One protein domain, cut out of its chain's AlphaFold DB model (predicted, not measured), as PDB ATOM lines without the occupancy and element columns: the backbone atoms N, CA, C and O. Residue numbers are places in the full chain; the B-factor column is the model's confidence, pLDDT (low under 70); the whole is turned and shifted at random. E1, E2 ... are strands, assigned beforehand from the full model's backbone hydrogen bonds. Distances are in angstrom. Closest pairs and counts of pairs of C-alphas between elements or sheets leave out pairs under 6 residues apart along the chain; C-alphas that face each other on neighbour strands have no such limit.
ATOM      1  N   ARG A  32     -12.882 -31.819  37.170       77.88
ATOM      2  CA  ARG A  32     -12.188 -32.241  35.953       77.88
ATOM      3  C   ARG A  32     -12.881 -31.610  34.756       77.88
ATOM      4  O   ARG A  32     -14.058 -31.866  34.512       77.88
ATOM      5  N   SER A  33     -12.151 -30.776  34.020       72.75
ATOM      6  CA  SER A  33     -12.610 -30.255  32.734       72.75
ATOM      7  C   SER A  33     -12.021 -31.103  31.623       72.75
ATOM      8  O   SER A  33     -10.802 -31.224  31.513       72.75
ATOM      9  N   ILE A  34     -12.880 -31.640  30.769       73.75
ATOM     10  CA  ILE A  34     -12.462 -32.305  29.544       73.75
ATOM     11  C   ILE A  34     -12.802 -31.396  28.382       73.75
ATOM     12  O   ILE A  34     -13.947 -30.977  28.208       73.75
ATOM     13  N   VAL A  35     -11.761 -31.063  27.629       76.44
ATOM     14  CA  VAL A  35     -11.851 -30.212  26.454       76.44
ATOM     15  C   VAL A  35     -12.020 -31.114  25.248       76.44
ATOM     16  O   VAL A  35     -11.137 -31.906  24.916       76.44
ATOM     17  N   PHE A  36     -13.166 -30.993  24.595       72.81
ATOM     18  CA  PHE A  36     -13.464 -31.742  23.392       72.81
ATOM     19  C   PHE A  36     -13.355 -30.819  22.180       72.81
ATOM     20  O   PHE A  36     -14.154 -29.883  22.061       72.81
ATOM     21  N   PRO A  37     -12.386 -31.055  21.275       67.25
ATOM     22  CA  PRO A  37     -12.306 -30.288  20.046       67.25
ATOM     23  C   PRO A  37     -13.525 -30.610  19.176       67.25
ATOM     24  O   PRO A  37     -13.896 -31.773  19.001       67.25
ATOM     25  N   ALA A  38     -14.149 -29.574  18.627       65.00
ATOM     26  CA  ALA A  38     -15.196 -29.685  17.625       65.00
ATOM     27  C   ALA A  38     -14.939 -28.655  16.508       65.00
ATOM     28  O   ALA A  38     -14.288 -27.635  16.750       65.00
ATOM     29  N   PRO A  39     -15.409 -28.887  15.269       64.69
ATOM     30  CA  PRO A  39     -15.198 -27.935  14.183       64.69
ATOM     31  C   PRO A  39     -15.743 -26.542  14.543       64.69
ATOM     32  O   PRO A  39     -16.953 -26.355  14.676       64.69
ATOM     33  N   GLY A  40     -14.836 -25.576  14.714       67.75
ATOM     34  CA  GLY A  40     -15.163 -24.176  14.993       67.75
ATOM     35  C   GLY A  40     -15.692 -23.873  16.401       67.75
ATOM     36  O   GLY A  40     -16.280 -22.814  16.574       67.75
ATOM     37  N   ARG A  41     -15.541 -24.778  17.380       72.19
ATOM     38  CA  ARG A  41     -15.932 -24.529  18.781       72.19
ATOM     39  C   ARG A  41     -15.187 -25.431  19.762       72.19
ATOM     40  O   ARG A  41     -14.799 -26.546  19.407       72.19
ATOM     41  N   THR A  42     -15.096 -24.994  21.014       74.06
ATOM     42  CA  THR A  42     -14.567 -25.805  22.116       74.06
ATOM     43  C   THR A  42     -15.670 -26.163  23.108       74.06
ATOM     44  O   THR A  42     -16.375 -25.287  23.607       74.06
ATOM     45  N   ILE A  43     -15.833 -27.459  23.393       76.06
ATOM     46  CA  ILE A  43     -16.811 -27.947  24.375       76.06
ATOM     47  C   ILE A  43     -16.077 -28.285  25.668       76.06
ATOM     48  O   ILE A  43     -15.142 -29.090  25.655       76.06
ATOM     49  N   HIS A  44     -16.539 -27.714  26.780       80.94
ATOM     50  CA  HIS A  44     -16.032 -28.003  28.115       80.94
ATOM     51  C   HIS A  44     -17.033 -28.879  28.859       80.94
ATOM     52  O   HIS A  44     -18.106 -28.418  29.245       80.94
ATOM     53  N   ALA A  45     -16.679 -30.146  29.067       85.62
ATOM     54  CA  ALA A  45     -17.403 -31.010  29.988       85.62
ATOM     55  C   ALA A  45     -16.753 -30.925  31.366       85.62
ATOM     56  O   ALA A  45     -15.585 -31.274  31.530       85.62
ATOM     57  N   THR A  46     -17.506 -30.455  32.349       87.12
ATOM     58  CA  THR A  46     -17.036 -30.240  33.712       87.12
ATOM     59  C   THR A  46     -17.670 -31.280  34.625       87.12
ATOM     60  O   THR A  46     -18.855 -31.196  34.939       87.12
ATOM     61  N   LEU A  47     -16.880 -32.266  35.051       90.56
ATOM     62  CA  LEU A  47     -17.268 -33.223  36.082       90.56
ATOM     63  C   LEU A  47     -16.778 -32.700  37.435       90.56
ATOM     64  O   LEU A  47     -15.573 -32.543  37.623       90.56
ATOM     65  N   THR A  48     -17.689 -32.417  38.363       90.75
ATOM     66  CA  THR A  48     -17.361 -31.978  39.727       90.75
ATOM     67  C   THR A  48     -17.862 -33.006  40.726       90.75
ATOM     68  O   THR A  48     -19.057 -33.265  40.789       90.75
ATOM     69  N   GLY A  49     -16.979 -33.600  41.516       86.94
ATOM     70  CA  GLY A  49     -17.340 -34.648  42.469       86.94
ATOM     71  C   GLY A  49     -16.137 -35.104  43.274       86.94
ATOM     72  O   GLY A  49     -15.079 -34.484  43.213       86.94
ATOM     73  N   ASP A  50     -16.275 -36.182  44.033       79.44
ATOM     74  CA  ASP A  50     -15.099 -36.870  44.560       79.44
ATOM     75  C   ASP A  50     -14.309 -37.555  43.423       79.44
ATOM     76  O   ASP A  50     -14.791 -37.764  42.307       79.44
ATOM     77  N   ASP A  51     -13.046 -37.878  43.686       72.88
ATOM     78  CA  ASP A  51     -12.104 -38.441  42.710       72.88
ATOM     79  C   ASP A  51     -12.463 -39.858  42.236       72.88
ATOM     80  O   ASP A  51     -11.832 -40.387  41.316       72.88
ATOM     81  N   ARG A  52     -13.506 -40.451  42.820       84.25
ATOM     82  CA  ARG A  52     -14.042 -41.748  42.423       84.25
ATOM     83  C   ARG A  52     -14.828 -41.701  41.118       84.25
ATOM     84  O   ARG A  52     -15.151 -42.767  40.628       84.25
ATOM     85  N   PHE A  53     -15.210 -40.551  40.562       88.38
ATOM     86  CA  PHE A  53     -15.914 -40.521  39.274       88.38
ATOM     87  C   PHE A  53     -15.022 -40.010  38.161       88.38
ATOM     88  O   PHE A  53     -14.248 -39.070  38.337       88.38
ATOM     89  N   ASP A  54     -15.172 -40.618  36.988       86.81
ATOM     90  CA  ASP A  54     -14.439 -40.188  35.808       86.81
ATOM     91  C   ASP A  54     -15.257 -40.343  34.535       86.81
ATOM     92  O   ASP A  54     -16.080 -41.258  34.407       86.81
ATOM     93  N   ILE A  55     -14.987 -39.461  33.575       88.31
ATOM     94  CA  ILE A  55     -15.460 -39.627  32.204       88.31
ATOM     95  C   ILE A  55     -14.505 -40.625  31.550       88.31
ATOM     96  O   ILE A  55     -13.405 -40.281  31.124       88.31
ATOM     97  N   ALA A  56     -14.918 -41.888  31.523       85.50
ATOM     98  CA  ALA A  56     -14.053 -43.003  31.159       85.50
ATOM     99  C   ALA A  56     -13.715 -43.039  29.662       85.50
ATOM    100  O   ALA A  56     -12.666 -43.548  29.276       85.50
ATOM    101  N   TRP A  57     -14.613 -42.538  28.816       89.19
ATOM    102  CA  TRP A  57     -14.456 -42.525  27.364       89.19
ATOM    103  C   TRP A  57     -15.429 -41.533  26.722       89.19
ATOM    104  O   TRP A  57     -16.441 -41.147  27.315       89.19
ATOM    105  N   ARG A  58     -15.130 -41.170  25.471       88.94
ATOM    106  CA  ARG A  58     -16.024 -40.443  24.568       88.94
ATOM    107  C   ARG A  58     -16.092 -41.156  23.227       88.94
ATOM    108  O   ARG A  58     -15.063 -41.505  22.657       88.94
ATOM    109  N   MET A  59     -17.302 -41.301  22.706       87.19
ATOM    110  CA  MET A  59     -17.564 -41.661  21.323       87.19
ATOM    111  C   MET A  59     -18.078 -40.427  20.584       87.19
ATOM    112  O   MET A  59     -19.117 -39.862  20.933       87.19
ATOM    113  N   GLU A  60     -17.358 -40.017  19.547       83.31
ATOM    114  CA  GLU A  60     -17.830 -38.977  18.641       83.31
ATOM    115  C   GLU A  60     -18.981 -39.510  17.785       83.31
ATOM    116  O   GLU A  60     -18.920 -40.616  17.248       83.31
ATOM    117  N   SER A  61     -20.033 -38.710  17.637       75.62
ATOM    118  CA  SER A  61     -21.133 -38.992  16.722       75.62
ATOM    119  C   SER A  61     -21.460 -37.723  15.959       75.62
ATOM    120  O   SER A  61     -21.653 -36.672  16.565       75.62
ATOM    121  N   LYS A  62     -21.525 -37.823  14.630       69.62
ATOM    122  CA  LYS A  62     -22.025 -36.735  13.774       69.62
ATOM    123  C   LYS A  62     -23.552 -36.695  13.751       69.62
ATOM    124  O   LYS A  62     -24.135 -35.661  13.447       69.62
ATOM    125  N   ASP A  63     -24.182 -37.822  14.072       79.81
ATOM    126  CA  ASP A  63     -25.627 -37.980  14.065       79.81
ATOM    127  C   ASP A  63     -26.209 -37.702  15.450       79.81
ATOM    128  O   ASP A  63     -25.607 -38.044  16.476       79.81
ATOM    129  N   ARG A  64     -27.420 -37.131  15.477       81.44
ATOM    130  CA  ARG A  64     -28.182 -36.941  16.715       81.44
ATOM    131  C   ARG A  64     -28.442 -38.296  17.369       81.44
ATOM    132  O   ARG A  64     -29.091 -39.162  16.783       81.44
ATOM    133  N   ILE A  65     -27.972 -38.432  18.604       84.81
ATOM    134  CA  ILE A  65     -28.286 -39.573  19.455       84.81
ATOM    135  C   ILE A  65     -29.689 -39.380  20.022       84.81
ATOM    136  O   ILE A  65     -30.021 -38.314  20.536       84.81
ATOM    137  N   SER A  66     -30.522 -40.406  19.905       83.62
ATOM    138  CA  SER A  66     -31.889 -40.414  20.430       83.62
ATOM    139  C   SER A  66     -32.219 -41.767  21.054       83.62
ATOM    140  O   SER A  66     -31.480 -42.737  20.874       83.62
ATOM    141  N   SER A  67     -33.323 -41.828  21.804       85.88
ATOM    142  CA  SER A  67     -33.824 -43.063  22.424       85.88
ATOM    143  C   SER A  67     -32.787 -43.770  23.302       85.88
ATOM    144  O   SER A  67     -32.634 -44.983  23.218       85.88
ATOM    145  N   LEU A  68     -32.061 -43.012  24.131       90.56
ATOM    146  CA  LEU A  68     -31.110 -43.580  25.083       90.56
ATOM    147  C   LEU A  68     -31.865 -44.282  26.225       90.56
ATOM    148  O   LEU A  68     -32.601 -43.635  26.975       90.56
ATOM    149  N   PHE A  69     -31.664 -45.588  26.384       90.38
ATOM    150  CA  PHE A  69     -32.158 -46.366  27.528       90.38
ATOM    151  C   PHE A  69     -31.139 -47.419  27.964       90.38
ATOM    152  O   PHE A  69     -30.126 -47.642  27.302       90.38
ATOM    153  N   VAL A  70     -31.410 -48.043  29.108       91.31
ATOM    154  CA  VAL A  70     -30.530 -49.023  29.742       91.31
ATOM    155  C   VAL A  70     -31.295 -50.305  30.053       91.31
ATOM    156  O   VAL A  70     -32.451 -50.258  30.476       91.31
ATOM    157  N   SER A  71     -30.664 -51.451  29.822       90.00
ATOM    158  CA  SER A  71     -31.181 -52.774  30.183       90.00
ATOM    159  C   SER A  71     -30.711 -53.204  31.578       90.00
ATOM    160  O   SER A  71     -29.816 -52.616  32.187       90.00
ATOM    161  N   ALA A  72     -31.304 -54.282  32.098       85.38
ATOM    162  CA  ALA A  72     -31.006 -54.804  33.436       85.38
ATOM    163  C   ALA A  72     -29.549 -55.284  33.613       85.38
ATOM    164  O   ALA A  72     -29.070 -55.388  34.740       85.38
ATOM    165  N   ASP A  73     -28.844 -55.584  32.520       82.19
ATOM    166  CA  ASP A  73     -27.427 -55.973  32.509       82.19
ATOM    167  C   ASP A  73     -26.463 -54.781  32.342       82.19
ATOM    168  O   ASP A  73     -25.264 -54.976  32.159       82.19
ATOM    169  N   ASN A  74     -26.975 -53.551  32.472       87.69
ATOM    170  CA  ASN A  74     -26.266 -52.279  32.294       87.69
ATOM    171  C   ASN A  74     -25.872 -51.948  30.846       87.69
ATOM    172  O   ASN A  74     -25.104 -51.011  30.635       87.69
ATOM    173  N   THR A  75     -26.378 -52.676  29.846       89.56
ATOM    174  CA  THR A  75     -26.148 -52.312  28.442       89.56
ATOM    175  C   THR A  75     -26.952 -51.065  28.094       89.56
ATOM    176  O   THR A  75     -28.155 -50.990  28.350       89.56
ATOM    177  N   PHE A  76     -26.295 -50.077  27.491       91.50
ATOM    178  CA  PHE A  76     -26.957 -48.887  26.980       91.50
ATOM    179  C   PHE A  76     -27.294 -49.062  25.507       91.50
ATOM    180  O   PHE A  76     -26.450 -49.458  24.706       91.50
ATOM    181  N   TYR A  77     -28.520 -48.713  25.149       92.12
ATOM    182  CA  TYR A  77     -29.028 -48.749  23.787       92.12
ATOM    183  C   TYR A  77     -29.362 -47.345  23.322       92.12
ATOM    184  O   TYR A  77     -29.882 -46.537  24.091       92.12
ATOM    185  N   TYR A  78     -29.072 -47.061  22.058       91.44
ATOM    186  CA  TYR A  78     -29.341 -45.762  21.458       91.44
ATOM    187  C   TYR A  78     -29.595 -45.880  19.955       91.44
ATOM    188  O   TYR A  78     -29.224 -46.862  19.305       91.44
ATOM    189  N   MET A  79     -30.223 -44.845  19.402       89.81
ATOM    190  CA  MET A  79     -30.441 -44.670  17.971       89.81
ATOM    191  C   MET A  79     -29.524 -43.568  17.436       89.81
ATOM    192  O   MET A  79     -29.500 -42.464  17.982       89.81
ATOM    193  N   ALA A  80     -28.814 -43.855  16.345       88.50
ATOM    194  CA  ALA A  80     -27.987 -42.907  15.598       88.50
ATOM    195  C   ALA A  80     -28.202 -43.123  14.092       88.50
ATOM    196  O   ALA A  80     -28.153 -44.259  13.621       88.50
ATOM    197  N   ALA A  81     -28.496 -42.061  13.334       86.44
ATOM    198  CA  ALA A  81     -28.838 -42.143  11.902       86.44
ATOM    199  C   ALA A  81     -29.911 -43.204  11.563       86.44
ATOM    200  O   ALA A  81     -29.815 -43.917  10.565       86.44
ATOM    201  N   GLY A  82     -30.915 -43.372  12.432       85.75
ATOM    202  CA  GLY A  82     -31.960 -44.390  12.260       85.75
ATOM    203  C   GLY A  82     -31.491 -45.837  12.464       85.75
ATOM    204  O   GLY A  82     -32.287 -46.759  12.300       85.75
ATOM    205  N   LYS A  83     -30.230 -46.059  12.852       88.12
ATOM    206  CA  LYS A  83     -29.684 -47.370  13.205       88.12
ATOM    207  C   LYS A  83     -29.605 -47.519  14.715       88.12
ATOM    208  O   LYS A  83     -29.190 -46.607  15.429       88.12
ATOM    209  N   LYS A  84     -29.975 -48.705  15.179       89.06
ATOM    210  CA  LYS A  84     -29.851 -49.096  16.576       89.06
ATOM    211  C   LYS A  84     -28.432 -49.566  16.866       89.06
ATOM    212  O   LYS A  84     -27.873 -50.345  16.092       89.06
ATOM    213  N   ALA A  85     -27.887 -49.142  17.997       90.31
ATOM    214  CA  ALA A  85     -26.593 -49.575  18.502       90.31
ATOM    215  C   ALA A  85     -26.657 -49.830  20.014       90.31
ATOM    216  O   ALA A  85     -27.623 -49.451  20.682       90.31
ATOM    217  N   ALA A  86     -25.643 -50.524  20.527       91.00
ATOM    218  CA  ALA A  86     -25.527 -50.875  21.932       91.00
ATOM    219  C   ALA A  86     -24.080 -50.701  22.401       91.00
ATOM    220  O   ALA A  86     -23.143 -51.055  21.680       91.00
ATOM    221  N   ILE A  87     -23.906 -50.157  23.600       90.19
ATOM    222  CA  ILE A  87     -22.604 -49.854  24.189       90.19
ATOM    223  C   ILE A  87     -22.617 -50.195  25.676       90.19
ATOM    224  O   ILE A  87     -23.609 -49.989  26.377       90.19
ATOM    225  N   LEU A  88     -21.513 -50.750  26.156       87.81
ATOM    226  CA  LEU A  88     -21.318 -51.024  27.572       87.81
ATOM    227  C   LEU A  88     -20.876 -49.749  28.304       87.81
ATOM    228  O   LEU A  88     -20.314 -48.844  27.683       87.81
ATOM    229  N   PRO A  89     -21.034 -49.678  29.637       85.31
ATOM    230  CA  PRO A  89     -20.482 -48.576  30.423       85.31
ATOM    231  C   PRO A  89     -18.957 -48.414  30.260       85.31
ATOM    232  O   PRO A  89     -18.430 -47.328  30.496       85.31
ATOM    233  N   SER A  90     -18.231 -49.460  29.835       82.31
ATOM    234  CA  SER A  90     -16.803 -49.403  29.465       82.31
ATOM    235  C   SER A  90     -16.506 -48.722  28.130       82.31
ATOM    236  O   SER A  90     -15.348 -48.397  27.889       82.31
ATOM    237  N   GLY A  91     -17.508 -48.511  27.275       87.00
ATOM    238  CA  GLY A  91     -17.339 -47.963  25.927       87.00
ATOM    239  C   GLY A  91     -17.175 -49.026  24.843       87.00
ATOM    240  O   GLY A  91     -17.141 -48.700  23.660       87.00
ATOM    241  N   GLU A  92     -17.114 -50.303  25.222       86.19
ATOM    242  CA  GLU A  92     -17.080 -51.408  24.267       86.19
ATOM    243  C   GLU A  92     -18.458 -51.604  23.610       86.19
ATOM    244  O   GLU A  92     -19.481 -51.568  24.305       86.19
ATOM    245  N   PRO A  93     -18.523 -51.845  22.287       86.50
ATOM    246  CA  PRO A  93     -19.768 -52.223  21.630       86.50
ATOM    247  C   PRO A  93     -20.339 -53.506  22.239       86.50
ATOM    248  O   PRO A  93     -19.637 -54.509  22.369       86.50
ATOM    249  N   ALA A  94     -21.628 -53.499  22.566       81.50
ATOM    250  CA  ALA A  94     -22.318 -54.697  23.028       81.50
ATOM    251  C   ALA A  94     -22.959 -55.435  21.844       81.50
ATOM    252  O   ALA A  94     -23.525 -54.818  20.936       81.50
ATOM    253  N   LEU A  95     -22.923 -56.771  21.866       69.94
ATOM    254  CA  LEU A  95     -23.745 -57.567  20.954       69.94
ATOM    255  C   LEU A  95     -25.228 -57.287  21.241       69.94
ATOM    256  O   LEU A  95     -25.651 -57.284  22.396       69.94
ATOM    257  N   GLN A  96     -26.030 -57.100  20.190       64.06
ATOM    258  CA  GLN A  96     -27.478 -56.878  20.291       64.06
ATOM    259  C   GLN A  96     -28.215 -58.178  20.657       64.06
ATOM    260  O   GLN A  96     -28.951 -58.744  19.850       64.06
ATOM    261  N   HIS A  97     -27.982 -58.689  21.865       51.44
ATOM    262  CA  HIS A  97     -28.596 -59.923  22.357       51.44
ATOM    263  C   HIS A  97     -29.252 -59.785  23.731       51.44
ATOM    264  O   HIS A  97     -30.030 -60.669  24.090       51.44
ATOM    265  N   SER A  98     -28.995 -58.713  24.491       56.00
ATOM    266  CA  SER A  98     -29.782 -58.468  25.700       56.00
ATOM    267  C   SER A  98     -31.167 -57.939  25.325       56.00
ATOM    268  O   SER A  98     -31.372 -57.351  24.258       56.00
ATOM    269  N   SER A  99     -32.165 -58.303  26.132       56.88
ATOM    270  CA  SER A  99     -33.559 -57.951  25.885       56.88
ATOM    271  C   SER A  99     -33.675 -56.443  25.714       56.88
ATOM    272  O   SER A  99     -33.203 -55.695  26.567       56.88
ATOM    273  N   ASP A 100     -34.345 -56.008  24.650       60.62
ATOM    274  CA  ASP A 100     -34.528 -54.596  24.294       60.62
ATOM    275  C   ASP A 100     -35.471 -53.823  25.235       60.62
ATOM    276  O   ASP A 100     -36.148 -52.872  24.850       60.62
ATOM    277  N   SER A 101     -35.598 -54.295  26.470       70.12
ATOM    278  CA  SER A 101     -36.463 -53.742  27.487       70.12
ATOM    279  C   SER A 101     -35.687 -52.748  28.336       70.12
ATOM    280  O   SER A 101     -34.684 -53.082  28.971       70.12
ATOM    281  N   SER A 102     -36.215 -51.526  28.396       77.94
ATOM    282  CA  SER A 102     -35.794 -50.543  29.389       77.94
ATOM    283  C   SER A 102     -36.002 -51.117  30.788       77.94
ATOM    284  O   SER A 102     -37.092 -51.589  31.126       77.94
ATOM    285  N   PHE A 103     -34.951 -51.085  31.598       82.75
ATOM    286  CA  PHE A 103     -35.009 -51.447  33.000       82.75
ATOM    287  C   PHE A 103     -34.983 -50.175  33.841       82.75
ATOM    288  O   PHE A 103     -33.992 -49.448  33.869       82.75
ATOM    289  N   LEU A 104     -36.088 -49.915  34.535       85.81
ATOM    290  CA  LEU A 104     -36.211 -48.791  35.452       85.81
ATOM    291  C   LEU A 104     -36.096 -49.304  36.882       85.81
ATOM    292  O   LEU A 104     -36.889 -50.146  37.309       85.81
ATOM    293  N   VAL A 105     -35.127 -48.779  37.628       91.62
ATOM    294  CA  VAL A 105     -35.073 -49.004  39.071       91.62
ATOM    295  C   VAL A 105     -36.113 -48.096  39.732       91.62
ATOM    296  O   VAL A 105     -36.096 -46.885  39.489       91.62
ATOM    297  N   PRO A 106     -37.024 -48.639  40.560       93.62
ATOM    298  CA  PRO A 106     -37.975 -47.821  41.296       93.62
ATOM    299  C   PRO A 106     -37.262 -46.819  42.204       93.62
ATOM    300  O   PRO A 106     -36.289 -47.166  42.877       93.62
ATOM    301  N   ILE A 107     -37.791 -45.598  42.275       95.25
ATOM    302  CA  ILE A 107     -37.324 -44.608  43.243       95.25
ATOM    303  C   ILE A 107     -37.526 -45.169  44.666       95.25
ATOM    304  O   ILE A 107     -38.616 -45.675  44.962       95.25
ATOM    305  N   PRO A 108     -36.510 -45.111  45.551       92.81
ATOM    306  CA  PRO A 108     -36.628 -45.612  46.914       92.81
ATOM    307  C   PRO A 108     -37.815 -45.001  47.669       92.81
ATOM    308  O   PRO A 108     -38.121 -43.813  47.553       92.81
ATOM    309  N   ALA A 109     -38.480 -45.818  48.488       91.88
ATOM    310  CA  ALA A 109     -39.612 -45.363  49.287       91.88
ATOM    311  C   ALA A 109     -39.201 -44.250  50.268       91.88
ATOM    312  O   ALA A 109     -38.178 -44.349  50.950       91.88
ATOM    313  N   GLY A 110     -40.038 -43.216  50.374       92.62
ATOM    314  CA  GLY A 110     -39.768 -42.040  51.203       92.62
ATOM    315  C   GLY A 110     -38.944 -40.959  50.505       92.62
ATOM    316  O   GLY A 110     -38.710 -39.920  51.110       92.62
ATOM    317  N   ILE A 111     -38.533 -41.159  49.250       95.31
ATOM    318  CA  ILE A 111     -38.011 -40.072  48.423       95.31
ATOM    319  C   ILE A 111     -39.181 -39.300  47.816       95.31
ATOM    320  O   ILE A 111     -40.090 -39.874  47.217       95.31
ATOM    321  N   SER A 112     -39.133 -37.982  47.952       94.38
ATOM    322  CA  SER A 112     -40.001 -37.031  47.261       94.38
ATOM    323  C   SER A 112     -39.138 -35.956  46.611       94.38
ATOM    324  O   SER A 112     -38.049 -35.657  47.096       94.38
ATOM    325  N   ALA A 113     -39.594 -35.384  45.501       95.38
ATOM    326  CA  ALA A 113     -38.870 -34.325  44.813       95.38
ATOM    327  C   ALA A 113     -39.838 -33.257  44.299       95.38
ATOM    328  O   ALA A 113     -40.971 -33.557  43.923       95.38
ATOM    329  N   ASN A 114     -39.380 -32.010  44.297       96.56
ATOM    330  CA  ASN A 114     -40.003 -30.883  43.611       96.56
ATOM    331  C   ASN A 114     -38.922 -30.104  42.840       96.56
ATOM    332  O   ASN A 114     -37.745 -30.456  42.904       96.56
ATOM    333  N   GLU A 115     -39.305 -29.054  42.115       96.62
ATOM    334  CA  GLU A 115     -38.360 -28.263  41.308       96.62
ATOM    335  C   GLU A 115     -37.194 -27.659  42.117       96.62
ATOM    336  O   GLU A 115     -36.168 -27.329  41.540       96.62
ATOM    337  N   ASN A 116     -37.299 -27.559  43.445       97.12
ATOM    338  CA  ASN A 116     -36.308 -26.905  44.303       97.12
ATOM    339  C   ASN A 116     -35.545 -27.873  45.221       97.12
ATOM    340  O   ASN A 116     -34.594 -27.453  45.884       97.12
ATOM    341  N   ALA A 117     -35.975 -29.131  45.354       96.88
ATOM    342  CA  ALA A 117     -35.357 -30.063  46.292       96.88
ATOM    343  C   ALA A 117     -35.684 -31.537  46.020       96.88
ATOM    344  O   ALA A 117     -36.775 -31.876  45.562       96.88
ATOM    345  N   VAL A 118     -34.769 -32.410  46.448       97.06
ATOM    346  CA  VAL A 118     -35.009 -33.842  46.673       97.06
ATOM    347  C   VAL A 118     -34.953 -34.106  48.174       97.06
ATOM    348  O   VAL A 118     -34.005 -33.703  48.844       97.06
ATOM    349  N   ILE A 119     -35.970 -34.765  48.717       96.19
ATOM    350  CA  ILE A 119     -36.161 -34.962  50.155       96.19
ATOM    351  C   ILE A 119     -36.341 -36.450  50.430       96.19
ATOM    352  O   ILE A 119     -37.232 -37.081  49.862       96.19
ATOM    353  N   SER A 120     -35.549 -36.984  51.356       96.06
ATOM    354  CA  SER A 120     -35.794 -38.288  51.963       96.06
ATOM    355  C   SER A 120     -36.507 -38.120  53.302       96.06
ATOM    356  O   SER A 120     -35.976 -37.511  54.230       96.06
ATOM    357  N   SER A 121     -37.708 -38.683  53.417       90.69
ATOM    358  CA  SER A 121     -38.545 -38.671  54.623       90.69
ATOM    359  C   SER A 121     -38.551 -40.014  55.367       90.69
ATOM    360  O   SER A 121     -39.448 -40.286  56.165       90.69
ATOM    361  N   ASN A 122     -37.586 -40.897  55.094       81.06
ATOM    362  CA  ASN A 122     -37.475 -42.185  55.773       81.06
ATOM    363  C   ASN A 122     -36.854 -42.017  57.170       81.06
ATOM    364  O   ASN A 122     -35.784 -41.430  57.307       81.06
ATOM    365  N   THR A 123     -37.474 -42.617  58.193       70.50
ATOM    366  CA  THR A 123     -36.997 -42.614  59.596       70.50
ATOM    367  C   THR A 123     -35.529 -43.010  59.793       70.50
ATOM    368  O   THR A 123     -34.935 -42.616  60.791       70.50
ATOM    369  N   LYS A 124     -34.931 -43.779  58.870       77.94
ATOM    370  CA  LYS A 124     -33.519 -44.190  58.942       77.94
ATOM    371  C   LYS A 124     -32.543 -43.240  58.241       77.94
ATOM    372  O   LYS A 124     -31.370 -43.253  58.584       77.94
ATOM    373  N   HIS A 125     -33.003 -42.456  57.267       77.69
ATOM    374  CA  HIS A 125     -32.145 -41.650  56.389       77.69
ATOM    375  C   HIS A 125     -32.868 -40.353  56.008       77.69
ATOM    376  O   HIS A 125     -33.321 -40.209  54.876       77.69
ATOM    377  N   TYR A 126     -33.040 -39.430  56.956       91.31
ATOM    378  CA  TYR A 126     -33.657 -38.130  56.682       91.31
ATOM    379  C   TYR A 126     -32.617 -37.149  56.136       91.31
ATOM    380  O   TYR A 126     -31.630 -36.858  56.812       91.31
ATOM    381  N   TRP A 127     -32.841 -36.627  54.933       95.69
ATOM    382  CA  TRP A 127     -31.965 -35.630  54.319       95.69
ATOM    383  C   TRP A 127     -32.707 -34.816  53.256       95.69
ATOM    384  O   TRP A 127     -33.775 -35.195  52.774       95.69
ATOM    385  N   THR A 128     -32.147 -33.665  52.895       96.06
ATOM    386  CA  THR A 128     -32.653 -32.811  51.815       96.06
ATOM    387  C   THR A 128     -31.486 -32.327  50.973       96.06
ATOM    388  O   THR A 128     -30.534 -31.761  51.505       96.06
ATOM    389  N   TYR A 129     -31.586 -32.524  49.665       96.75
ATOM    390  CA  TYR A 129     -30.699 -31.935  48.676       96.75
ATOM    391  C   TYR A 129     -31.408 -30.771  47.988       96.75
ATOM    392  O   TYR A 129     -32.569 -30.899  47.595       96.75
ATOM    393  N   LYS A 130     -30.702 -29.652  47.823       96.50
ATOM    394  CA  LYS A 130     -31.127 -28.516  47.002       96.50
ATOM    395  C   LYS A 130     -30.112 -28.338  45.870       96.50
ATOM    396  O   LYS A 130     -28.917 -28.450  46.153       96.50
ATOM    397  N   PRO A 131     -30.557 -28.085  44.628       94.12
ATOM    398  CA  PRO A 131     -29.640 -27.763  43.546       94.12
ATOM    399  C   PRO A 131     -28.926 -26.423  43.825       94.12
ATOM    400  O   PRO A 131     -29.328 -25.696  44.743       94.12
ATOM    401  N   PRO A 132     -27.863 -26.097  43.068       91.75
ATOM    402  CA  PRO A 132     -27.208 -24.792  43.136       91.75
ATOM    403  C   PRO A 132     -28.192 -23.618  43.006       91.75
ATOM    404  O   PRO A 132     -29.279 -23.754  42.448       91.75
ATOM    405  N   GLU A 133     -27.824 -22.453  43.540       91.44
ATOM    406  CA  GLU A 133     -28.692 -21.270  43.510       91.44
ATOM    407  C   GLU A 133     -29.073 -20.887  42.071       91.44
ATOM    408  O   GLU A 133     -28.218 -20.809  41.195       91.44
ATOM    409  N   GLY A 134     -30.368 -20.653  41.836       88.50
ATOM    410  CA  GLY A 134     -30.915 -20.344  40.510       88.50
ATOM    411  C   GLY A 134     -31.300 -21.566  39.672       88.50
ATOM    412  O   GLY A 134     -32.049 -21.411  38.706       88.50
ATOM    413  N   GLU A 135     -30.876 -22.772  40.060       92.25
ATOM    414  CA  GLU A 135     -31.210 -24.002  39.344       92.25
ATOM    415  C   GLU A 135     -32.532 -24.624  39.795       92.25
ATOM    416  O   GLU A 135     -32.866 -24.652  40.983       92.25
ATOM    417  N   LYS A 136     -33.269 -25.182  38.829       95.69
ATOM    418  CA  LYS A 136     -34.496 -25.951  39.067       95.69
ATOM    419  C   LYS A 136     -34.363 -27.370  38.543       95.69
ATOM    420  O   LYS A 136     -33.909 -27.580  37.425       95.69
ATOM    421  N   LEU A 137     -34.808 -28.343  39.327       96.81
ATOM    422  CA  LEU A 137     -34.771 -29.765  39.000       96.81
ATOM    423  C   LEU A 137     -35.888 -30.160  38.019       96.81
ATOM    424  O   LEU A 137     -37.052 -29.804  38.210       96.81
ATOM    425  N   ARG A 138     -35.552 -30.987  37.023       96.06
ATOM    426  CA  ARG A 138     -36.493 -31.625  36.091       96.06
ATOM    427  C   ARG A 138     -36.948 -32.979  36.625       96.06
ATOM    428  O   ARG A 138     -36.232 -33.977  36.540       96.06
ATOM    429  N   LEU A 139     -38.148 -33.016  37.196       95.06
ATOM    430  CA  LEU A 139     -38.670 -34.185  37.919       95.06
ATOM    431  C   LEU A 139     -38.862 -35.431  37.050       95.06
ATOM    432  O   LEU A 139     -38.716 -36.548  37.540       95.06
ATOM    433  N   ASP A 140     -39.156 -35.253  35.767       94.19
ATOM    434  CA  ASP A 140     -39.312 -36.323  34.778       94.19
ATOM    435  C   ASP A 140     -37.999 -37.068  34.480       94.19
ATOM    436  O   ASP A 140     -38.014 -38.178  33.948       94.19
ATOM    437  N   THR A 141     -36.860 -36.488  34.867       95.00
ATOM    438  CA  THR A 141     -35.527 -37.075  34.669       95.00
ATOM    439  C   THR A 141     -35.024 -37.880  35.869       95.00
ATOM    440  O   THR A 141     -33.972 -38.522  35.762       95.00
ATOM    441  N   LEU A 142     -35.762 -37.867  36.989       96.81
ATOM    442  CA  LEU A 142     -35.388 -38.546  38.229       96.81
ATOM    443  C   LEU A 142     -35.277 -40.064  38.011       96.81
ATOM    444  O   LEU A 142     -36.218 -40.731  37.586       96.81
ATOM    445  N   GLN A 143     -34.110 -40.607  38.337       96.38
ATOM    446  CA  GLN A 143     -33.739 -42.012  38.178       96.38
ATOM    447  C   GLN A 143     -33.054 -42.525  39.449       96.38
ATOM    448  O   GLN A 143     -32.573 -41.737  40.267       96.38
ATOM    449  N   ALA A 144     -32.984 -43.848  39.605       95.88
ATOM    450  CA  ALA A 144     -32.266 -44.499  40.696       95.88
ATOM    451  C   ALA A 144     -31.387 -45.654  40.189       95.88
ATOM    452  O   ALA A 144     -31.624 -46.192  39.107       95.88
ATOM    453  N   ASP A 145     -30.392 -46.047  40.985       93.88
ATOM    454  CA  ASP A 145     -29.637 -47.297  40.817       93.88
ATOM    455  C   ASP A 145     -30.036 -48.343  41.881       93.88
ATOM    456  O   ASP A 145     -30.816 -48.062  42.795       93.88
ATOM    457  N   LEU A 146     -29.510 -49.573  41.798       90.56
ATOM    458  CA  LEU A 146     -29.839 -50.633  42.766       90.56
ATOM    459  C   LEU A 146     -29.233 -50.429  44.162       90.56
ATOM    460  O   LEU A 146     -29.604 -51.152  45.091       90.56
ATOM    461  N   ALA A 147     -28.316 -49.475  44.324       88.75
ATOM    462  CA  ALA A 147     -27.843 -49.028  45.631       88.75
ATOM    463  C   ALA A 147     -28.755 -47.939  46.231       88.75
ATOM    464  O   ALA A 147     -28.574 -47.559  47.388       88.75
ATOM    465  N   GLY A 148     -29.760 -47.475  45.481       92.25
ATOM    466  CA  GLY A 148     -30.695 -46.428  45.877       92.25
ATOM    467  C   GLY A 148     -30.155 -45.014  45.670       92.25
ATOM    468  O   GLY A 148     -30.791 -44.066  46.126       92.25
ATOM    469  N   ASN A 149     -28.996 -44.855  45.019       94.69
ATOM    470  CA  ASN A 149     -28.497 -43.530  44.669       94.69
ATOM    471  C   ASN A 149     -29.430 -42.912  43.642       94.69
ATOM    472  O   ASN A 149     -29.984 -43.612  42.791       94.69
ATOM    473  N   LEU A 150     -29.584 -41.598  43.721       97.44
ATOM    474  CA  LEU A 150     -30.498 -40.869  42.858       97.44
ATOM    475  C   LEU A 150     -29.734 -40.111  41.794       97.44
ATOM    476  O   LEU A 150     -28.611 -39.663  42.021       97.44
ATOM    477  N   TYR A 151     -30.380 -39.937  40.653       97.50
ATOM    478  CA  TYR A 151     -29.858 -39.154  39.555       97.50
ATOM    479  C   TYR A 151     -30.945 -38.254  38.994       97.50
ATOM    480  O   TYR A 151     -32.081 -38.697  38.837       97.50
ATOM    481  N   ILE A 152     -30.623 -36.997  38.717       97.44
ATOM    482  CA  ILE A 152     -31.606 -36.012  38.261       97.44
ATOM    483  C   ILE A 152     -30.926 -34.928  37.429       97.44
ATOM    484  O   ILE A 152     -29.748 -34.637  37.647       97.44
ATOM    485  N   GLN A 153     -31.657 -34.348  36.476       95.81
ATOM    486  CA  GLN A 153     -31.209 -33.190  35.709       95.81
ATOM    487  C   GLN A 153     -31.816 -31.883  36.218       95.81
ATOM    488  O   GLN A 153     -32.923 -31.886  36.760       95.81
ATOM    489  N   ASP A 154     -31.116 -30.771  36.011       94.44
ATOM    490  CA  ASP A 154     -31.679 -29.425  36.141       94.44
ATOM    491  C   ASP A 154     -32.244 -28.896  34.804       94.44
ATOM    492  O   ASP A 154     -32.211 -29.561  33.764       94.44
ATOM    493  N   GLN A 155     -32.837 -27.705  34.857       91.19
ATOM    494  CA  GLN A 155     -33.437 -27.001  33.723       91.19
ATOM    495  C   GLN A 155     -32.419 -26.582  32.647       91.19
ATOM    496  O   GLN A 155     -32.832 -26.312  31.522       91.19
ATOM    497  N   HIS A 156     -31.126 -26.561  32.977       89.38
ATOM    498  CA  HIS A 156     -30.010 -26.239  32.087       89.38
ATOM    499  C   HIS A 156     -29.194 -27.486  31.706       89.38
ATOM    500  O   HIS A 156     -28.028 -27.381  31.332       89.38
ATOM    501  N   ASP A 157     -29.811 -28.671  31.781       90.12
ATOM    502  CA  ASP A 157     -29.230 -29.950  31.369       90.12
ATOM    503  C   ASP A 157     -28.051 -30.450  32.226       90.12
ATOM    504  O   ASP A 157     -27.427 -31.460  31.889       90.12
ATOM    505  N   GLY A 158     -27.801 -29.840  33.385       92.38
ATOM    506  CA  GLY A 158     -26.852 -30.333  34.374       92.38
ATOM    507  C   GLY A 158     -27.293 -31.670  34.961       92.38
ATOM    508  O   GLY A 158     -28.450 -31.828  35.332       92.38
ATOM    509  N   TRP A 159     -26.391 -32.648  35.060       95.50
ATOM    510  CA  TRP A 159     -26.681 -33.989  35.588       95.50
ATOM    511  C   TRP A 159     -26.077 -34.180  36.974       95.50
ATOM    512  O   TRP A 159     -24.876 -34.003  37.143       95.50
ATOM    513  N   TYR A 160     -26.880 -34.598  37.950       96.44
ATOM    514  CA  TYR A 160     -26.469 -34.752  39.348       96.44
ATOM    515  C   TYR A 160     -26.659 -36.190  39.808       96.44
ATOM    516  O   TYR A 160     -27.690 -36.794  39.520       96.44
ATOM    517  N   SER A 161     -25.706 -36.716  40.580       97.00
ATOM    518  CA  SER A 161     -25.835 -37.982  41.308       97.00
ATOM    519  C   SER A 161     -25.780 -37.744  42.815       97.00
ATOM    520  O   SER A 161     -24.852 -37.101  43.303       97.00
ATOM    521  N   LEU A 162     -26.744 -38.276  43.565       95.88
ATOM    522  CA  LEU A 162     -26.886 -38.110  45.013       95.88
ATOM    523  C   LEU A 162     -26.744 -39.455  45.729       95.88
ATOM    524  O   LEU A 162     -27.320 -40.458  45.303       95.88
ATOM    525  N   ALA A 163     -26.006 -39.471  46.838       93.81
ATOM    526  CA  ALA A 163     -25.851 -40.648  47.683       93.81
ATOM    527  C   ALA A 163     -27.158 -40.981  48.418       93.81
ATOM    528  O   ALA A 163     -27.763 -40.112  49.046       93.81
ATOM    529  N   ALA A 164     -27.574 -42.248  48.366       90.19
ATOM    530  CA  ALA A 164     -28.842 -42.711  48.939       90.19
ATOM    531  C   ALA A 164     -28.976 -42.443  50.451       90.19
ATOM    532  O   ALA A 164     -30.053 -42.127  50.960       90.19
ATOM    533  N   ASP A 165     -27.873 -42.605  51.180       89.94
ATOM    534  CA  ASP A 165     -27.816 -42.592  52.641       89.94
ATOM    535  C   ASP A 165     -27.844 -41.182  53.243       89.94
ATOM    536  O   ASP A 165     -28.392 -40.970  54.325       89.94
ATOM    537  N   SER A 166     -27.263 -40.219  52.535       92.12
ATOM    538  CA  SER A 166     -26.922 -38.899  53.062       92.12
ATOM    539  C   SER A 166     -27.449 -37.746  52.216       92.12
ATOM    540  O   SER A 166     -27.408 -36.603  52.668       92.12
ATOM    541  N   GLY A 167     -27.895 -38.012  50.986       92.31
ATOM    542  CA  GLY A 167     -28.280 -36.980  50.023       92.31
ATOM    543  C   GLY A 167     -27.109 -36.136  49.520       92.31
ATOM    544  O   GLY A 167     -27.326 -35.157  48.807       92.31
ATOM    545  N   LYS A 168     -25.868 -36.478  49.892       92.81
ATOM    546  CA  LYS A 168     -24.675 -35.753  49.450       92.81
ATOM    547  C   LYS A 168     -24.484 -35.921  47.946       92.81
ATOM    548  O   LYS A 168     -24.675 -37.014  47.410       92.81
ATOM    549  N   LEU A 169     -24.061 -34.845  47.286       93.62
ATOM    550  CA  LEU A 169     -23.664 -34.880  45.882       93.62
ATOM    551  C   LEU A 169     -22.449 -35.807  45.723       93.62
ATOM    552  O   LEU A 169     -21.418 -35.583  46.351       93.62
ATOM    553  N   ARG A 170     -22.596 -36.846  44.897       94.31
ATOM    554  CA  ARG A 170     -21.522 -37.760  44.478       94.31
ATOM    555  C   ARG A 170     -20.723 -37.126  43.346       94.31
ATOM    556  O   ARG A 170     -19.515 -36.970  43.437       94.31
ATOM    557  N   TYR A 171     -21.429 -36.701  42.304       94.56
ATOM    558  CA  TYR A 171     -20.865 -35.896  41.232       94.56
ATOM    559  C   TYR A 171     -21.957 -35.086  40.530       94.56
ATOM    560  O   TYR A 171     -23.132 -35.462  40.549       94.56
ATOM    561  N   SER A 172     -21.552 -34.006  39.875       94.38
ATOM    562  CA  SER A 172     -22.320 -33.318  38.850       94.38
ATOM    563  C   SER A 172     -21.541 -33.260  37.539       94.38
ATOM    564  O   SER A 172     -20.314 -33.158  37.531       94.38
ATOM    565  N   LEU A 173     -22.255 -33.344  36.421       93.00
ATOM    566  CA  LEU A 173     -21.743 -33.082  35.083       93.00
ATOM    567  C   LEU A 173     -22.439 -31.834  34.541       93.00
ATOM    568  O   LEU A 173     -23.664 -31.802  34.456       93.00
ATOM    569  N   GLN A 174     -21.637 -30.854  34.138       89.31
ATOM    570  CA  GLN A 174     -22.083 -29.634  33.474       89.31
ATOM    571  C   GLN A 174     -21.397 -29.500  32.116       89.31
ATOM    572  O   GLN A 174     -20.221 -29.845  31.978       89.31
ATOM    573  N   LEU A 175     -22.125 -29.015  31.110       83.75
ATOM    574  CA  LEU A 175     -21.587 -28.762  29.775       83.75
ATOM    575  C   LEU A 175     -21.614 -27.263  29.496       83.75
ATOM    576  O   LEU A 175     -22.673 -26.654  29.514       83.75
ATOM    577  N   ASN A 176     -20.448 -26.690  29.207       76.88
ATOM    578  CA  ASN A 176     -20.299 -25.268  28.915       76.88
ATOM    579  C   ASN A 176     -19.701 -25.065  27.514       76.88
ATOM    580  O   ASN A 176     -18.803 -25.805  27.091       76.88
ATOM    581  N   LEU A 177     -20.179 -24.040  26.808       68.31
ATOM    582  CA  LEU A 177     -19.633 -23.582  25.528       68.31
ATOM    583  C   LEU A 177     -18.940 -22.239  25.752       68.31
ATOM    584  O   LEU A 177     -19.560 -21.309  26.254       68.31
ATOM    585  N   GLN A 178     -17.654 -22.147  25.407       60.00
ATOM    586  CA  GLN A 178     -16.848 -20.954  25.693       60.00
ATOM    587  C   GLN A 178     -17.025 -19.834  24.645       60.00
ATOM    588  O   GLN A 178     -16.767 -18.677  24.954       60.00
ATOM    589  N   ASP A 179     -17.511 -20.166  23.440       56.34
ATOM    590  CA  ASP A 179     -17.461 -19.290  22.254       56.34
ATOM    591  C   ASP A 179     -18.846 -18.877  21.697       56.34
ATOM    592  O   ASP A 179     -18.961 -18.561  20.512       56.34
ATOM    593  N   ALA A 180     -19.924 -18.919  22.493       53.91
ATOM    594  CA  ALA A 180     -21.269 -18.564  22.022       53.91
ATOM    595  C   ALA A 180     -21.936 -17.498  22.912       53.91
ATOM    596  O   ALA A 180     -22.183 -17.742  24.087       53.91
ATOM    597  N   ASP A 181     -22.277 -16.347  22.319       52.84
ATOM    598  CA  ASP A 181     -23.066 -15.267  22.948       52.84
ATOM    599  C   ASP A 181     -24.561 -15.637  23.151       52.84
ATOM    600  O   ASP A 181     -25.319 -14.877  23.746       52.84
ATOM    601  N   GLU A 182     -24.999 -16.821  22.701       49.09
ATOM    602  CA  GLU A 182     -26.326 -17.402  22.955       49.09
ATOM    603  C   GLU A 182     -26.222 -18.912  23.235       49.09
ATOM    604  O   GLU A 182     -25.324 -19.603  22.745       49.09
ATOM    605  N   ALA A 183     -27.181 -19.451  23.997       51.12
ATOM    606  CA  ALA A 183     -27.271 -20.871  24.321       51.12
ATOM    607  C   ALA A 183     -27.591 -21.718  23.073       51.12
ATOM    608  O   ALA A 183     -28.752 -21.952  22.742       51.12
ATOM    609  N   ILE A 184     -26.566 -22.236  22.393       47.75
ATOM    610  CA  ILE A 184     -26.728 -23.294  21.385       47.75
ATOM    611  C   ILE A 184     -26.232 -24.626  21.962       47.75
ATOM    612  O   ILE A 184     -25.176 -25.123  21.582       47.75
ATOM    613  N   GLY A 185     -27.070 -25.207  22.834       57.12
ATOM    614  CA  GLY A 185     -27.154 -26.637  23.177       57.12
ATOM    615  C   GLY A 185     -26.264 -27.142  24.327       57.12
ATOM    616  O   GLY A 185     -25.113 -26.722  24.429       57.12
ATOM    617  N   PRO A 186     -26.745 -28.134  25.113       66.00
ATOM    618  CA  PRO A 186     -27.346 -29.321  24.495       66.00
ATOM    619  C   PRO A 186     -28.589 -29.929  25.172       66.00
ATOM    620  O   PRO A 186     -28.654 -29.992  26.387       66.00
ATOM    621  N   ASP A 187     -29.438 -30.580  24.361       77.88
ATOM    622  CA  ASP A 187     -30.359 -31.668  24.753       77.88
ATOM    623  C   ASP A 187     -29.592 -32.845  25.417       77.88
ATOM    624  O   ASP A 187     -29.505 -33.948  24.857       77.88
ATOM    625  N   LEU A 188     -28.936 -32.629  26.563       87.12
ATOM    626  CA  LEU A 188     -28.177 -33.668  27.242       87.12
ATOM    627  C   LEU A 188     -29.166 -34.709  27.734       87.12
ATOM    628  O   LEU A 188     -30.012 -34.450  28.584       87.12
ATOM    629  N   THR A 189     -29.041 -35.921  27.217       90.50
ATOM    630  CA  THR A 189     -29.829 -37.053  27.687       90.50
ATOM    631  C   THR A 189     -28.915 -37.983  28.460       90.50
ATOM    632  O   THR A 189     -27.975 -38.532  27.886       90.50
ATOM    633  N   CYS A 190     -29.197 -38.181  29.747       93.75
ATOM    634  CA  CYS A 190     -28.444 -39.090  30.607       93.75
ATOM    635  C   CYS A 190     -29.306 -40.261  31.090       93.75
ATOM    636  O   CYS A 190     -30.488 -40.101  31.420       93.75
ATOM    637  N   LYS A 191     -28.696 -41.446  31.174       94.69
ATOM    638  CA  LYS A 191     -29.276 -42.638  31.802       94.69
ATOM    639  C   LYS A 191     -28.306 -43.235  32.810       94.69
ATOM    640  O   LYS A 191     -27.129 -43.410  32.502       94.69
ATOM    641  N   ALA A 192     -28.821 -43.561  33.993       94.44
ATOM    642  CA  ALA A 192     -28.094 -44.304  35.014       94.44
ATOM    643  C   ALA A 192     -28.395 -45.798  34.876       94.44
ATOM    644  O   ALA A 192     -29.555 -46.199  34.801       94.44
ATOM    645  N   ALA A 193     -27.354 -46.620  34.843       92.81
ATOM    646  CA  ALA A 193     -27.475 -48.065  34.887       92.81
ATOM    647  C   ALA A 193     -27.802 -48.555  36.306       92.81
ATOM    648  O   ALA A 193     -27.472 -47.882  37.286       92.81
ATOM    649  N   PRO A 194     -28.363 -49.771  36.448       90.69
ATOM    650  CA  PRO A 194     -28.545 -50.417  37.750       90.69
ATOM    651  C   PRO A 194     -27.283 -50.459  38.623       90.69
ATOM    652  O   PRO A 194     -27.394 -50.366  39.845       90.69
ATOM    653  N   SER A 195     -26.103 -50.562  38.000       88.19
ATOM    654  CA  SER A 195     -24.786 -50.555  38.653       88.19
ATOM    655  C   SER A 195     -24.340 -49.187  39.186       88.19
ATOM    656  O   SER A 195     -23.321 -49.111  39.879       88.19
ATOM    657  N   GLY A 196     -25.047 -48.114  38.827       90.75
ATOM    658  CA  GLY A 196     -24.710 -46.730  39.142       90.75
ATOM    659  C   GLY A 196     -23.745 -46.052  38.160       90.75
ATOM    660  O   GLY A 196     -23.448 -44.867  38.331       90.75
ATOM    661  N   ASP A 197     -23.262 -46.762  37.135       91.56
ATOM    662  CA  ASP A 197     -22.563 -46.134  36.005       91.56
ATOM    663  C   ASP A 197     -23.576 -45.362  35.142       91.56
ATOM    664  O   ASP A 197     -24.749 -45.728  35.091       91.56
ATOM    665  N   ALA A 198     -23.155 -44.302  34.455       93.94
ATOM    666  CA  ALA A 198     -24.061 -43.490  33.647       93.94
ATOM    667  C   ALA A 198     -23.519 -43.269  32.237       93.94
ATOM    668  O   ALA A 198     -22.311 -43.198  32.022       93.94
ATOM    669  N   VAL A 199     -24.426 -43.112  31.280       94.31
ATOM    670  CA  VAL A 199     -24.099 -42.640  29.934       94.31
ATOM    671  C   VAL A 199     -24.887 -41.374  29.668       94.31
ATOM    672  O   VAL A 199     -26.093 -41.324  29.917       94.31
ATOM    673  N   CYS A 200     -24.195 -40.364  29.155       92.62
ATOM    674  CA  CYS A 200     -24.783 -39.103  28.736       92.62
ATOM    675  C   CYS A 200     -24.479 -38.868  27.261       92.62
ATOM    676  O   CYS A 200     -23.359 -39.105  26.802       92.62
ATOM    677  N   ALA A 201     -25.474 -38.400  26.519       90.25
ATOM    678  CA  ALA A 201     -25.355 -38.135  25.097       90.25
ATOM    679  C   ALA A 201     -25.919 -36.765  24.740       90.25
ATOM    680  O   ALA A 201     -26.958 -36.357  25.259       90.25
ATOM    681  N   SER A 202     -25.260 -36.079  23.812       84.88
ATOM    682  CA  SER A 202     -25.817 -34.905  23.153       84.88
ATOM    683  C   SER A 202     -25.302 -34.763  21.722       84.88
ATOM    684  O   SER A 202     -24.241 -35.303  21.399       84.88
ATOM    685  N   PRO A 203     -26.000 -34.013  20.849       79.50
ATOM    686  CA  PRO A 203     -25.532 -33.773  19.483       79.50
ATOM    687  C   PRO A 203     -24.137 -33.139  19.410       79.50
ATOM    688  O   PRO A 203     -23.404 -33.376  18.458       79.50
ATOM    689  N   LEU A 204     -23.772 -32.329  20.408       75.94
ATOM    690  CA  LEU A 204     -22.494 -31.617  20.439       75.94
ATOM    691  C   LEU A 204     -21.375 -32.476  21.031       75.94
ATOM    692  O   LEU A 204     -20.259 -32.506  20.517       75.94
ATOM    693  N   LEU A 205     -21.673 -33.184  22.119       79.44
ATOM    694  CA  LEU A 205     -20.684 -33.963  22.852       79.44
ATOM    695  C   LEU A 205     -20.430 -35.333  22.212       79.44
ATOM    696  O   LEU A 205     -19.347 -35.887  22.382       79.44
ATOM    697  N   GLY A 206     -21.391 -35.882  21.469       86.25
ATOM    698  CA  GLY A 206     -21.431 -37.310  21.166       86.25
ATOM    699  C   GLY A 206     -21.953 -38.082  22.376       86.25
ATOM    700  O   GLY A 206     -22.911 -37.645  23.013       86.25
ATOM    701  N   ILE A 207     -21.336 -39.218  22.702       90.25
ATOM    702  CA  ILE A 207     -21.681 -40.029  23.880       90.25
ATOM    703  C   ILE A 207     -20.476 -40.115  24.809       90.25
ATOM    704  O   ILE A 207     -19.367 -40.378  24.349       90.25
ATOM    705  N   ILE A 208     -20.695 -39.939  26.109       90.88
ATOM    706  CA  ILE A 208     -19.689 -40.181  27.143       90.88
ATOM    707  C   ILE A 208     -20.190 -41.185  28.177       90.88
ATOM    708  O   ILE A 208     -21.375 -41.202  28.521       90.88
ATOM    709  N   GLY A 209     -19.272 -41.999  28.694       92.50
ATOM    710  CA  GLY A 209     -19.513 -42.871  29.842       92.50
ATOM    711  C   GLY A 209     -18.918 -42.278  31.114       92.50
ATOM    712  O   GLY A 209     -17.737 -41.936  31.141       92.50
ATOM    713  N   ILE A 210     -19.718 -42.187  32.173       92.62
ATOM    714  CA  ILE A 210     -19.297 -41.779  33.514       92.62
ATOM    715  C   ILE A 210     -19.261 -43.029  34.387       92.62
ATOM    716  O   ILE A 210     -20.278 -43.712  34.546       92.62
ATOM    717  N   ARG A 211     -18.095 -43.338  34.952       88.69
ATOM    718  CA  ARG A 211     -17.892 -44.550  35.754       88.69
ATOM    719  C   ARG A 211     -17.525 -44.204  37.187       88.69
ATOM    720  O   ARG A 211     -16.729 -43.300  37.424       88.69
ATOM    721  N   ASP A 212     -18.069 -44.982  38.122       84.62
ATOM    722  CA  ASP A 212     -17.603 -45.002  39.511       84.62
ATOM    723  C   ASP A 212     -16.351 -45.894  39.603       84.62
ATOM    724  O   ASP A 212     -16.438 -47.120  39.482       84.62
ATOM    725  N   GLN A 213     -15.196 -45.274  39.823       77.12
ATOM    726  CA  GLN A 213     -13.903 -45.848  40.204       77.12
ATOM    727  C   GLN A 213     -13.867 -46.347  41.658       77.12
ATOM    728  O   GLN A 213     -12.789 -46.556  42.212       77.12
TER     729      GLN A 213
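What this domain is: This is residues 32 to 213 of the 334 residues of the protein "Cu_amine_oxidN1 domain-containing protein" of Paenibacillus montanisoli (UniProt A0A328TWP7). This is a stack of sheets, partly face to face in turn: the twisted sheet E1 E2 E13 E12 E11 E10 has E7 E8 E9 facing one part of it and E3 E16 E15 E14 facing another, and E4 E5 E6 covers the far side of that last sheet. The long link from E6 to E7 joins the two three-stranded sheets. The 182 printed residues hold sixteen named strands, E1 to E16 in chain order, and no named helix: all strand, each sheet antiparallel. The whole is compact, with a radius of gyration of the C-alphas of 16.2 A and spans of 51 by 45 by 28 A.

Where its parts are: Begin with the largest sheet at C-alpha 32, (-12.188, -32.241, 35.953), where E1, residues 32 to 38, starts its 18.7 A. Next to it look for E2, residues 41 to 49, 25.8 A, then E13, 169 to 177, 23.6 A, E12, 159 to 162, E11, 150 to 154, and E10, 137 to 144, which bends by 86 degrees at residue 140. The next sheet holds E3, 53 to 59, 18.1 A, E16, 206 to 212, 20.3 A, E15, 198 to 202, and E14, 189 to 192. Find C-alpha 66 at (-31.889, -40.414, 20.430) for E4, 66 to 70, with E5, 76 to 80, and E6, 83 to 87. E7, 111 to 114, E8, 117 to 122, and E9, 125 to 129, form the last sheet. E16 ends at C-alpha 212, (-17.603, -45.002, 39.511).

How they stand to each other: In the largest sheet, E1 and E2 are a hairpin, with N 34 and O 45 2.8 A apart; E2 and E13 are antiparallel, with N 46 and O 174 at 2.8 A. E10 E11 E12 E13 are a meander, each strand the antiparallel neighbour of the one before; so are E14 E15 E16, E4 E5 E6 and E7 E8 E9. Across E3 and E16, N 56 and O 209 are 2.8 A apart. That sheet and the largest face each other, their facing parts 8.9 A centre to centre; the closest C-alphas of E10 and E14 are Gln 143 and Ala 192, 6.9 A. On E4 and E14 they are Phe 69 and Lys 191, 6.4 A; on E7 and E10, Asn 114 and Leu 139, 6.7 A.

The domain as a whole: The C-alphas farthest apart, Gly 40 and Thr 123, are 53.0 A apart. The printed part has no cut. The links E6 to E7 and E13 to E14 are long. Confidence is under 70 at residues 37 to 40, 62, 95 to 100 and 177 to 186.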